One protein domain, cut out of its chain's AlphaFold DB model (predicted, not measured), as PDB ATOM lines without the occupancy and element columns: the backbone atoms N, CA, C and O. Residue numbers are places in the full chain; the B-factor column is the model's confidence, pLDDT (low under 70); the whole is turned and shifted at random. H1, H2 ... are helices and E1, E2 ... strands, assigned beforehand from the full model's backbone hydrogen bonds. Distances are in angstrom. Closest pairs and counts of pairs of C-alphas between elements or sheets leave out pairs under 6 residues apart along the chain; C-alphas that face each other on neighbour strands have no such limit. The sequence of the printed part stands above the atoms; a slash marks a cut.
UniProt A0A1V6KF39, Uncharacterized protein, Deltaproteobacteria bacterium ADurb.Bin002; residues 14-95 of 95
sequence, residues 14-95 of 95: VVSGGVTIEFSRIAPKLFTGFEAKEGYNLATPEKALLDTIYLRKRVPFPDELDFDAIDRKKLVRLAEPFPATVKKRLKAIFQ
ATOM      1  N   VAL A  14      50.968  38.506   4.629       63.16
ATOM      2  CA  VAL A  14      50.133  37.652   3.768       63.16
ATOM      3  C   VAL A  14      48.985  38.495   3.236       63.16
ATOM      4  O   VAL A  14      48.318  39.189   3.999       63.16
ATOM      5  N   VAL A  15      48.759  38.448   1.927       56.59
ATOM      6  CA  VAL A  15      47.616  39.107   1.291       56.59
ATOM      7  C   VAL A  15      46.512  38.068   1.137       56.59
ATOM      8  O   VAL A  15      46.725  37.038   0.502       56.59
ATOM      9  N   SER A  16      45.349  38.317   1.733       59.03
ATOM     10  CA  SER A  16      44.174  37.449   1.614       59.03
ATOM     11  C   SER A  16      42.921  38.307   1.464       59.03
ATOM     12  O   SER A  16      42.721  39.244   2.234       59.03
ATOM     13  N   GLY A  17      42.106  38.040   0.440       65.75
ATOM     14  CA  GLY A  17      40.836  38.746   0.214       65.75
ATOM     15  C   GLY A  17      40.946  40.270   0.040       65.75
ATOM     16  O   GLY A  17      40.015  40.983   0.391       65.75
ATOM     17  N   GLY A  18      42.083  40.787  -0.446       71.12
ATOM     18  CA  GLY A  18      42.330  42.233  -0.573       71.12
ATOM     19  C   GLY A  18      42.802  42.922   0.715       71.12
ATOM     20  O   GLY A  18      43.057  44.124   0.708       71.12
ATOM     21  N   VAL A  19      42.980  42.174   1.809       62.28
ATOM     22  CA  VAL A  19      43.493  42.679   3.088       62.28
ATOM     23  C   VAL A  19      44.918  42.169   3.308       62.28
ATOM     24  O   VAL A  19      45.228  41.000   3.074       62.28
ATOM     25  N   THR A  20      45.806  43.055   3.765       68.94
ATOM     26  CA  THR A  20      47.176  42.686   4.150       68.94
ATOM     27  C   THR A  20      47.212  42.317   5.630       68.94
ATOM     28  O   THR A  20      46.970  43.155   6.500       68.94
ATOM     29  N   ILE A  21      47.530  41.057   5.916       71.69
ATOM     30  CA  ILE A  21      47.743  40.531   7.263       71.69
ATOM     31  C   ILE A  21      49.240  40.624   7.569       71.69
ATOM     32  O   ILE A  21      50.050  39.915   6.974       71.69
ATOM     33  N   GLU A  22      49.609  41.516   8.487       70.88
ATOM     34  CA  GLU A  22      50.986  41.683   8.963       70.88
ATOM     35  C   GLU A  22      51.235  40.773  10.174       70.88
ATOM     36  O   GLU A  22      50.527  40.856  11.181       70.88
ATOM     37  N   PHE A  23      52.268  39.933  10.098       71.00
ATOM     38  CA  PHE A  23      52.671  39.067  11.204       71.00
ATOM     39  C   PHE A  23      53.816  39.698  11.989       71.00
ATOM     40  O   PHE A  23      54.903  39.944  11.461       71.00
ATOM     41  N   SER A  24      53.591  39.912  13.283       70.31
ATOM     42  CA  SER A  24      54.589  40.461  14.200       70.31
ATOM     43  C   SER A  24      54.871  39.493  15.338       70.31
ATOM     44  O   SER A  24      53.961  38.917  15.929       70.31
ATOM     45  N   ARG A  25      56.155  39.325  15.666       76.25
ATOM     46  CA  ARG A  25      56.578  38.561  16.843       76.25
ATOM     47  C   ARG A  25      56.660  39.498  18.037       76.25
ATOM     48  O   ARG A  25      57.287  40.552  17.955       76.25
ATOM     49  N   ILE A  26      56.072  39.081  19.150       80.75
ATOM     50  CA  ILE A  26      56.163  39.778  20.429       80.75
ATOM     51  C   ILE A  26      56.699  38.815  21.489       80.75
ATOM     52  O   ILE A  26      56.503  37.603  21.393       80.75
ATOM     53  N   ALA A  27      57.422  39.336  22.481       78.81
ATOM     54  CA  ALA A  27      57.907  38.507  23.578       78.81
ATOM     55  C   ALA A  27      56.715  37.857  24.316       78.81
ATOM     56  O   ALA A  27      55.736  38.561  24.566       78.81
ATOM     57  N   PRO A  28      56.793  36.576  24.737       79.06
ATOM     58  CA  PRO A  28      55.681  35.886  25.404       79.06
ATOM     59  C   PRO A  28      55.136  36.635  26.626       79.06
ATOM     60  O   PRO A  28      53.933  36.710  26.832       79.06
ATOM     61  N   LYS A  29      56.017  37.298  27.387       81.19
ATOM     62  CA  LYS A  29      55.654  38.143  28.539       81.19
ATOM     63  C   LYS A  29      54.784  39.363  28.202       81.19
ATOM     64  O   LYS A  29      54.216  39.973  29.097       81.19
ATOM     65  N   LEU A  30      54.739  39.755  26.930       81.69
ATOM     66  CA  LEU A  30      53.922  40.853  26.411       81.69
ATOM     67  C   LEU A  30      52.671  40.326  25.689       81.69
ATOM     68  O   LEU A  30      51.906  41.117  25.147       81.69
ATOM     69  N   PHE A  31      52.461  39.009  25.634       83.38
ATOM     70  CA  PHE A  31      51.294  38.392  25.010       83.38
ATOM     71  C   PHE A  31      50.157  38.260  26.041       83.38
ATOM     72  O   PHE A  31      49.849  37.176  26.521       83.38
ATOM     73  N   THR A  32      49.555  39.393  26.412       85.06
ATOM     74  CA  THR A  32      48.472  39.505  27.413       85.06
ATOM     75  C   THR A  32      47.394  40.501  26.967       85.06
ATOM     76  O   THR A  32      47.561  41.157  25.953       85.06
ATOM     77  N   GLY A  33      46.283  40.661  27.696       82.56
ATOM     78  CA  GLY A  33      45.288  41.695  27.357       82.56
ATOM     79  C   GLY A  33      44.517  41.409  26.064       82.56
ATOM     80  O   GLY A  33      44.319  42.304  25.245       82.56
ATOM     81  N   PHE A  34      44.103  40.155  25.887       86.25
ATOM     82  CA  PHE A  34      43.223  39.734  24.803       86.25
ATOM     83  C   PHE A  34      41.839  39.392  25.352       86.25
ATOM     84  O   PHE A  34      41.720  38.889  26.470       86.25
ATOM     85  N   GLU A  35      40.812  39.645  24.556       85.44
ATOM     86  CA  GLU A  35      39.438  39.233  24.798       85.44
ATOM     87  C   GLU A  35      38.993  38.257  23.708       85.44
ATOM     88  O   GLU A  35      39.257  38.458  22.520       85.44
ATOM     89  N   ALA A  36      38.347  37.168  24.119       83.06
ATOM     90  CA  ALA A  36      37.776  36.212  23.187       83.06
ATOM     91  C   ALA A  36      36.461  36.785  22.650       83.06
ATOM     92  O   ALA A  36      35.496  36.951  23.397       83.06
ATOM     93  N   LYS A  37      36.419  37.078  21.352       80.81
ATOM     94  CA  LYS A  37      35.230  37.562  20.655       80.81
ATOM     95  C   LYS A  37      35.036  36.722  19.401       80.81
ATOM     96  O   LYS A  37      35.938  36.621  18.576       80.81
ATOM     97  N   GLU A  38      33.878  36.075  19.297       74.06
ATOM     98  CA  GLU A  38      33.479  35.283  18.120       74.06
ATOM     99  C   GLU A  38      34.489  34.191  17.712       74.06
ATOM    100  O   GLU A  38      34.703  33.925  16.536       74.06
ATOM    101  N   GLY A  39      35.132  33.549  18.695       76.56
ATOM    102  CA  GLY A  39      36.128  32.498  18.450       76.56
ATOM    103  C   GLY A  39      37.533  33.013  18.117       76.56
ATOM    104  O   GLY A  39      38.439  32.207  17.904       76.56
ATOM    105  N   TYR A  40      37.744  34.332  18.134       77.81
ATOM    106  CA  TYR A  40      39.044  34.968  17.936       77.81
ATOM    107  C   TYR A  40      39.518  35.668  19.207       77.81
ATOM    108  O   TYR A  40      38.732  36.251  19.949       77.81
ATOM    109  N   ASN A  41      40.832  35.664  19.435       80.00
ATOM    110  CA  ASN A  41      41.452  36.465  20.487       80.00
ATOM    111  C   ASN A  41      41.781  37.851  19.926       80.00
ATOM    112  O   ASN A  41      42.754  38.014  19.185       80.00
ATOM    113  N   LEU A  42      40.964  38.845  20.263       84.50
ATOM    114  CA  LEU A  42      41.190  40.239  19.897       84.50
ATOM    115  C   LEU A  42      41.987  40.938  20.992       84.50
ATOM    116  O   LEU A  42      41.742  40.744  22.176       84.50
ATOM    117  N   ALA A  43      42.967  41.750  20.603       87.44
ATOM    118  CA  ALA A  43      43.654  42.612  21.556       87.44
ATOM    119  C   ALA A  43      42.669  43.671  22.055       87.44
ATOM    120  O   ALA A  43      42.001  44.308  21.238       87.44
ATOM    121  N   THR A  44      42.606  43.887  23.370       88.88
ATOM    122  CA  THR A  44      41.790  44.978  23.914       88.88
ATOM    123  C   THR A  44      42.328  46.325  23.406       88.88
ATOM    124  O   THR A  44      43.508  46.400  23.036       88.88
ATOM    125  N   PRO A  45      41.529  47.408  23.405       87.62
ATOM    126  CA  PRO A  45      41.983  48.722  22.936       87.62
ATOM    127  C   PRO A  45      43.308  49.165  23.575       87.62
ATOM    128  O   PRO A  45      44.221  49.631  22.890       87.62
ATOM    129  N   GLU A  46      43.475  48.914  24.878       88.62
ATOM    130  CA  GLU A  46      44.704  49.233  25.609       88.62
ATOM    131  C   GLU A  46      45.909  48.433  25.099       88.62
ATOM    132  O   GLU A  46      47.006  48.974  24.924       88.62
ATOM    133  N   LYS A  47      45.715  47.134  24.851       89.19
ATOM    134  CA  LYS A  47      46.762  46.251  24.334       89.19
ATOM    135  C   LYS A  47      47.144  46.627  22.906       89.19
ATOM    136  O   LYS A  47      48.333  46.696  22.599       89.19
ATOM    137  N   ALA A  48      46.157  46.912  22.060       87.44
ATOM    138  CA  ALA A  48      46.367  47.312  20.673       87.44
ATOM    139  C   ALA A  48      47.197  48.603  20.573       87.44
ATOM    140  O   ALA A  48      48.116  48.689  19.749       87.44
ATOM    141  N   LEU A  49      46.938  49.576  21.453       86.44
ATOM    142  CA  LEU A  49      47.734  50.800  21.541       86.44
ATOM    143  C   LEU A  49      49.187  50.494  21.936       86.44
ATOM    144  O   LEU A  49      50.121  50.923  21.250       86.44
ATOM    145  N   LEU A  50      49.394  49.718  23.006       87.56
ATOM    146  CA  LEU A  50      50.733  49.355  23.487       87.56
ATOM    147  C   LEU A  50      51.540  48.583  22.439       87.56
ATOM    148  O   LEU A  50      52.715  48.889  22.217       87.56
ATOM    149  N   ASP A  51      50.908  47.632  21.757       86.50
ATOM    150  CA  ASP A  51      51.549  46.851  20.701       86.50
ATOM    151  C   ASP A  51      51.933  47.706  19.516       86.50
ATOM    152  O   ASP A  51      53.030  47.553  18.979       86.50
ATOM    153  N   THR A  52      51.076  48.649  19.137       85.38
ATOM    154  CA  THR A  52      51.392  49.532  18.021       85.38
ATOM    155  C   THR A  52      52.588  50.421  18.355       85.38
ATOM    156  O   THR A  52      53.508  50.542  17.541       85.38
ATOM    157  N   ILE A  53      52.651  50.968  19.573       85.94
ATOM    158  CA  ILE A  53      53.794  51.773  20.028       85.94
ATOM    159  C   ILE A  53      55.072  50.928  20.095       85.94
ATOM    160  O   ILE A  53      56.144  51.407  19.707       85.94
ATOM    161  N   TYR A  54      54.978  49.688  20.575       85.94
ATOM    162  CA  TYR A  54      56.116  48.780  20.698       85.94
ATOM    163  C   TYR A  54      56.654  48.335  19.332       85.94
ATOM    164  O   TYR A  54      57.855  48.453  19.078       85.94
ATOM    165  N   LEU A  55      55.775  47.876  18.439       82.19
ATOM    166  CA  LEU A  55      56.142  47.317  17.136       82.19
ATOM    167  C   LEU A  55      56.505  48.401  16.122       82.19
ATOM    168  O   LEU A  55      57.535  48.308  15.453       82.19
ATOM    169  N   ARG A  56      55.692  49.458  16.016       80.00
ATOM    170  CA  ARG A  56      55.896  50.514  15.009       80.00
ATOM    171  C   ARG A  56      56.813  51.625  15.485       80.00
ATOM    172  O   ARG A  56      57.166  52.500  14.700       80.00
ATOM    173  N   LYS A  57      57.191  51.620  16.766       79.62
ATOM    174  CA  LYS A  57      57.983  52.681  17.393       79.62
ATOM    175  C   LYS A  57      57.392  54.083  17.150       79.62
ATOM    176  O   LYS A  57      58.145  55.056  17.191       79.62
ATOM    177  N   ARG A  58      56.081  54.197  16.948       74.94
ATOM    178  CA  ARG A  58      55.351  55.456  16.767       74.94
ATOM    179  C   ARG A  58      53.920  55.294  17.258       74.94
ATOM    180  O   ARG A  58      53.408  54.177  17.280       74.94
ATOM    181  N   VAL A  59      53.302  56.407  17.622       72.06
ATOM    182  CA  VAL A  59      51.877  56.468  17.945       72.06
ATOM    183  C   VAL A  59      51.135  56.710  16.631       72.06
ATOM    184  O   VAL A  59      51.469  57.675  15.942       72.06
ATOM    185  N   PRO A  60      50.230  55.819  16.204       67.69
ATOM    186  CA  PRO A  60      49.401  56.079  15.034       67.69
ATOM    187  C   PRO A  60      48.367  57.151  15.392       67.69
ATOM    188  O   PRO A  60      47.723  57.021  16.424       67.69
ATOM    189  N   PHE A  61      48.245  58.177  14.546       67.06
ATOM    190  CA  PHE A  61      47.149  59.157  14.560       67.06
ATOM    191  C   PHE A  61      46.708  59.579  15.976       67.06
ATOM    192  O   PHE A  61      45.595  59.262  16.385       67.06
ATOM    193  N   PRO A  62      47.591  60.235  16.757       68.50
ATOM    194  CA  PRO A  62      47.292  60.597  18.144       68.50
ATOM    195  C   PRO A  62      46.016  61.439  18.279       68.50
ATOM    196  O   PRO A  62      45.313  61.296  19.273       68.50
ATOM    197  N   ASP A  63      45.703  62.238  17.257       67.06
ATOM    198  CA  ASP A  63      44.527  63.107  17.207       67.06
ATOM    199  C   ASP A  63      43.220  62.363  16.850       67.06
ATOM    200  O   ASP A  63      42.136  62.892  17.068       67.06
ATOM    201  N   GLU A  64      43.303  61.134  16.318       69.94
ATOM    202  CA  GLU A  64      42.146  60.285  15.961       69.94
ATOM    203  C   GLU A  64      41.880  59.180  16.997       69.94
ATOM    204  O   GLU A  64      40.942  58.392  16.856       69.94
ATOM    205  N   LEU A  65      42.728  59.068  18.023       74.38
ATOM    206  CA  LEU A  65      42.558  58.067  19.067       74.38
ATOM    207  C   LEU A  65      41.367  58.432  19.952       74.38
ATOM    208  O   LEU A  65      41.369  59.446  20.645       74.38
ATOM    209  N   ASP A  66      40.378  57.543  19.983       74.44
ATOM    210  CA  ASP A  66      39.282  57.619  20.939       74.44
ATOM    211  C   ASP A  66      39.777  57.188  22.330       74.44
ATOM    212  O   ASP A  66      39.851  56.001  22.669       74.44
ATOM    213  N   PHE A  67      40.187  58.173  23.130       75.44
ATOM    214  CA  PHE A  67      40.670  57.953  24.493       75.44
ATOM    215  C   PHE A  67      39.553  57.613  25.485       75.44
ATOM    216  O   PHE A  67      39.873  57.109  26.565       75.44
ATOM    217  N   ASP A  68      38.282  57.839  25.139       78.00
ATOM    218  CA  ASP A  68      37.147  57.483  25.999       78.00
ATOM    219  C   ASP A  68      36.918  55.965  26.010       78.00
ATOM    220  O   ASP A  68      36.486  55.399  27.017       78.00
ATOM    221  N   ALA A  69      37.315  55.274  24.939       80.25
ATOM    222  CA  ALA A  69      37.304  53.815  24.848       80.25
ATOM    223  C   ALA A  69      38.488  53.125  25.569       80.25
ATOM    224  O   ALA A  69      38.581  51.894  25.556       80.25
ATOM    225  N   ILE A  70      39.410  53.884  26.182       84.44
ATOM    226  CA  ILE A  70      40.630  53.360  26.818       84.44
ATOM    227  C   ILE A  70      40.533  53.438  28.345       84.44
ATOM    228  O   ILE A  70      40.572  54.518  28.941       84.44
ATOM    229  N   ASP A  71      40.562  52.284  29.022       87.06
ATOM    230  CA  ASP A  71      40.701  52.258  30.478       87.06
ATOM    231  C   ASP A  71      42.160  52.534  30.879       87.06
ATOM    232  O   ASP A  71      43.049  51.680  30.786       87.06
ATOM    233  N   ARG A  72      42.412  53.740  31.398       83.88
ATOM    234  CA  ARG A  72      43.742  54.173  31.860       83.88
ATOM    235  C   ARG A  72      44.333  53.260  32.938       83.88
ATOM    236  O   ARG A  72      45.546  53.036  32.939       83.88
ATOM    237  N   LYS A  73      43.525  52.715  33.853       86.25
ATOM    238  CA  LYS A  73      44.020  51.809  34.909       86.25
ATOM    239  C   LYS A  73      44.486  50.495  34.294       86.25
ATOM    240  O   LYS A  73      45.558  49.995  34.646       86.25
ATOM    241  N   LYS A  74      43.705  49.951  33.362       87.50
ATOM    242  CA  LYS A  74      44.044  48.726  32.629       87.50
ATOM    243  C   LYS A  74      45.268  48.928  31.738       87.50
ATOM    244  O   LYS A  74      46.162  48.083  31.735       87.50
ATOM    245  N   LEU A  75      45.364  50.075  31.073       87.19
ATOM    246  CA  LEU A  75      46.502  50.458  30.245       87.19
ATOM    247  C   LEU A  75      47.807  50.516  31.047       87.19
ATOM    248  O   LEU A  75      48.810  49.953  30.612       87.19
ATOM    249  N   VAL A  76      47.807  51.145  32.226       86.88
ATOM    250  CA  VAL A  76      49.003  51.217  33.088       86.88
ATOM    251  C   VAL A  76      49.444  49.824  33.537       86.88
ATOM    252  O   VAL A  76      50.633  49.518  33.449       86.88
ATOM    253  N   ARG A  77      48.499  48.961  33.939       89.06
ATOM    254  CA  ARG A  77      48.784  47.561  34.307       89.06
ATOM    255  C   ARG A  77      49.392  46.781  33.140       89.06
ATOM    256  O   ARG A  77      50.414  46.122  33.304       89.06
ATOM    257  N   LEU A  78      48.808  46.891  31.947       87.50
ATOM    258  CA  LEU A  78      49.326  46.224  30.748       87.50
ATOM    259  C   LEU A  78      50.674  46.797  30.294       87.50
ATOM    260  O   LEU A  78      51.466  46.072  29.696       87.50
ATOM    261  N   ALA A  79      50.964  48.065  30.591       87.31
ATOM    262  CA  ALA A  79      52.228  48.711  30.259       87.31
ATOM    263  C   ALA A  79      53.385  48.312  31.193       87.31
ATOM    264  O   ALA A  79      54.542  48.532  30.831       87.31
ATOM    265  N   GLU A  80      53.131  47.737  32.376       88.12
ATOM    266  CA  GLU A  80      54.172  47.342  33.339       88.12
ATOM    267  C   GLU A  80      55.313  46.496  32.742       88.12
ATOM    268  O   GLU A  80      56.469  46.909  32.907       88.12
ATOM    269  N   PRO A  81      55.048  45.391  32.016       87.62
ATOM    270  CA  PRO A  81      56.096  44.548  31.438       87.62
ATOM    271  C   PRO A  81      56.793  45.172  30.217       87.62
ATOM    272  O   PRO A  81      57.807  44.636  29.752       87.62
ATOM    273  N   PHE A  82      56.280  46.286  29.679       86.50
ATOM    274  CA  PHE A  82      56.868  46.950  28.517       86.50
ATOM    275  C   PHE A  82      58.112  47.783  28.886       86.50
ATOM    276  O   PHE A  82      58.220  48.312  29.998       86.50
ATOM    277  N   PRO A  83      59.059  47.965  27.940       87.31
ATOM    278  CA  PRO A  83      60.248  48.784  28.160       87.31
ATOM    279  C   PRO A  83      59.918  50.247  28.486       87.31
ATOM    280  O   PRO A  83      58.925  50.803  28.010       87.31
ATOM    281  N   ALA A  84      60.826  50.917  29.201       85.62
ATOM    282  CA  ALA A  84      60.695  52.332  29.559       85.62
ATOM    283  C   ALA A  84      60.463  53.255  28.345       85.62
ATOM    284  O   ALA A  84      59.764  54.258  28.465       85.62
ATOM    285  N   THR A  85      60.984  52.905  27.166       85.31
ATOM    286  CA  THR A  85      60.766  53.651  25.916       85.31
ATOM    287  C   THR A  85      59.290  53.709  25.515       85.31
ATOM    288  O   THR A  85      58.820  54.757  25.078       85.31
ATOM    289  N   VAL A  86      58.544  52.613  25.698       85.31
ATOM    290  CA  VAL A  86      57.098  52.566  25.421       85.31
ATOM    291  C   VAL A  86      56.353  53.410  26.447       85.31
ATOM    292  O   VAL A  86      55.539  54.244  26.070       85.31
ATOM    293  N   LYS A  87      56.707  53.286  27.734       85.25
ATOM    294  CA  LYS A  87      56.107  54.074  28.825       85.25
ATOM    295  C   LYS A  87      56.310  55.583  28.641       85.25
ATOM    296  O   LYS A  87      55.378  56.352  28.852       85.25
ATOM    297  N   LYS A  88      57.507  56.015  28.222       85.38
ATOM    298  CA  LYS A  88      57.803  57.429  27.921       85.38
ATOM    299  C   LYS A  88      56.928  57.964  26.790       85.38
ATOM    300  O   LYS A  88      56.398  59.058  26.900       85.38
ATOM    301  N   ARG A  89      56.759  57.178  25.725       83.31
ATOM    302  CA  ARG A  89      55.924  57.559  24.578       83.31
ATOM    303  C   ARG A  89      54.452  57.588  24.927       83.31
ATOM    304  O   ARG A  89      53.773  58.508  24.512       83.31
ATOM    305  N   LEU A  90      53.994  56.631  25.727       82.31
ATOM    306  CA  LEU A  90      52.629  56.621  26.231       82.31
ATOM    307  C   LEU A  90      52.332  57.900  27.022       82.31
ATOM    308  O   LEU A  90      51.329  58.547  26.766       82.31
ATOM    309  N   LYS A  91      53.236  58.310  27.923       81.69
ATOM    310  CA  LYS A  91      53.087  59.565  28.678       81.69
ATOM    311  C   LYS A  91      52.971  60.794  27.777       81.69
ATOM    312  O   LYS A  91      52.167  61.654  28.089       81.69
ATOM    313  N   ALA A  92      53.716  60.845  26.673       79.44
ATOM    314  CA  ALA A  92      53.669  61.965  25.733       79.44
ATOM    315  C   ALA A  92      52.326  62.102  24.986       79.44
ATOM    316  O   ALA A  92      52.076  63.151  24.412       79.44
ATOM    317  N   ILE A  93      51.486  61.061  24.968       73.94
ATOM    318  CA  ILE A  93      50.150  61.091  24.345       73.94
ATOM    319  C   ILE A  93      49.094  61.631  25.320       73.94
ATOM    320  O   ILE A  93      48.100  62.205  24.905       73.94
ATOM    321  N   PHE A  94      49.287  61.409  26.623       67.56
ATOM    322  CA  PHE A  94      48.323  61.761  27.671       67.56
ATOM    323  C   PHE A  94      48.680  63.057  28.417       67.56
ATOM    324  O   PHE A  94      48.153  63.274  29.512       67.56
ATOM    325  N   GLN A  95      49.610  63.847  27.878       57.97
ATOM    326  CA  GLN A  95      50.098  65.102  28.446       57.97
ATOM    327  C   GLN A  95      49.455  66.283  27.725       57.97
ATOM    328  O   GLN A  95      49.091  67.244  28.435       57.97
TER     329      GLN A  95
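AT A GLANCE: This is residues 14 to 95 of the 95 residues of an uncharacterized protein of Deltaproteobacteria bacterium ADurb.Bin002 (UniProt A0A1V6KF39). A small body of three helices, H1, H2 and H3, has the strand hairpin E3 and E4 leading into one end of H1 and a second strand hairpin, E1 and E2, set off at the far end of the length, where residues 15 to 21 stick out. H1 is in the middle, between the hairpin E3 and E4 and the two helices H2 and H3, and the three helix centres make a triangle. The printed part has 82 residues, with four named strands and three named helices in the order E1, E2, E3, E4, H1, H2, H3. The strands form two separate antiparallel sheets of two, ordered E3 - E4 and E1 - E2, and the class is mixed, helices and strands. The whole is compact by its radius of gyration of the C-alphas, 13.4 A, yet elongated in outline, with spans of 40 by 25 by 25 A.

IN THESE COORDINATES: E3 is residues 34 to 37, 9.3 A from first to last C-alpha, and begins with C-alpha 34 at (43.223, 39.734, 24.803). E4, residues 40 to 43, is 9.6 A long. H1, the longest helix, is residues 45 to 56 and measures 16.1 A; its first C-alpha, that of Pro 45, is at (41.983, 48.722, 22.936). H2 is residues 72 to 79, 10.2 A long. H3 is residues 84 to 93, 14.7 A long, and ends with C-alpha 93 at (50.150, 61.091, 24.345). E1 is residues 14 to 16, 6.3 A long, and E2 is residues 19 to 22, 9.6 A long.

HOW THE PARTS SIT: E3 and E4 are a hairpin, antiparallel, with 141 degrees between their N-to-C directions. N 35 and O 42 are 2.8 A apart, and N 42 and O 35 are 2.9 A apart, both within hydrogen-bond range. The closest C-alphas of E3 and H1 are those of Phe 34 and Lys 47, 7.4 A apart. The link from E4 to H1 is tight, with 1 residue between them. H1 touches H2 with its residues 46 to 50 alone, and the closest C-alphas are those of Glu 46 and Leu 75, 5.1 A apart. H1 and H2 run the same way at a steep tilt of 40 degrees. H1 touches H3 with its residues 50 to 54 alone, and the closest C-alphas are those of Tyr 54 and Val 86, 6.1 A apart. H1 and H3 run opposite ways at a steep tilt of 62 degrees. H2 and H3 are close but not clearly touching, with the C-alphas of Ala 79 and Lys 87 closest at 6.8 A, and they run opposite ways at a shallow tilt of 25 degrees. In H1, H2 and H3 every O i to N i+4 pair is within hydrogen-bond range. E1 and E2 are a hairpin too, antiparallel at 156 degrees between their directions, with N 14 and O 21 at 2.9 A, within hydrogen-bond range. E2 is apart from E3, and E1 is apart from H1.

THE WHOLE: The two C-alphas farthest apart are those of Gly 17 and Gln 95, 39.7 A. The printed part has no cut, and residue 95 is the chain's last residue. Residues 15 to 21, of which 19 to 21 belong to E2, stand free. Two links are long: E2 to E3, with 11 residues, and H1 to H2, residues 57 to 71, whose C-alphas lie 10 to 16 A from the mean of all C-alphas. The mean pLDDT of the printed part is 79.5; residues 14 to 17, 19 to 20, 60 to 64 and 94 to 95 of the model are under 70.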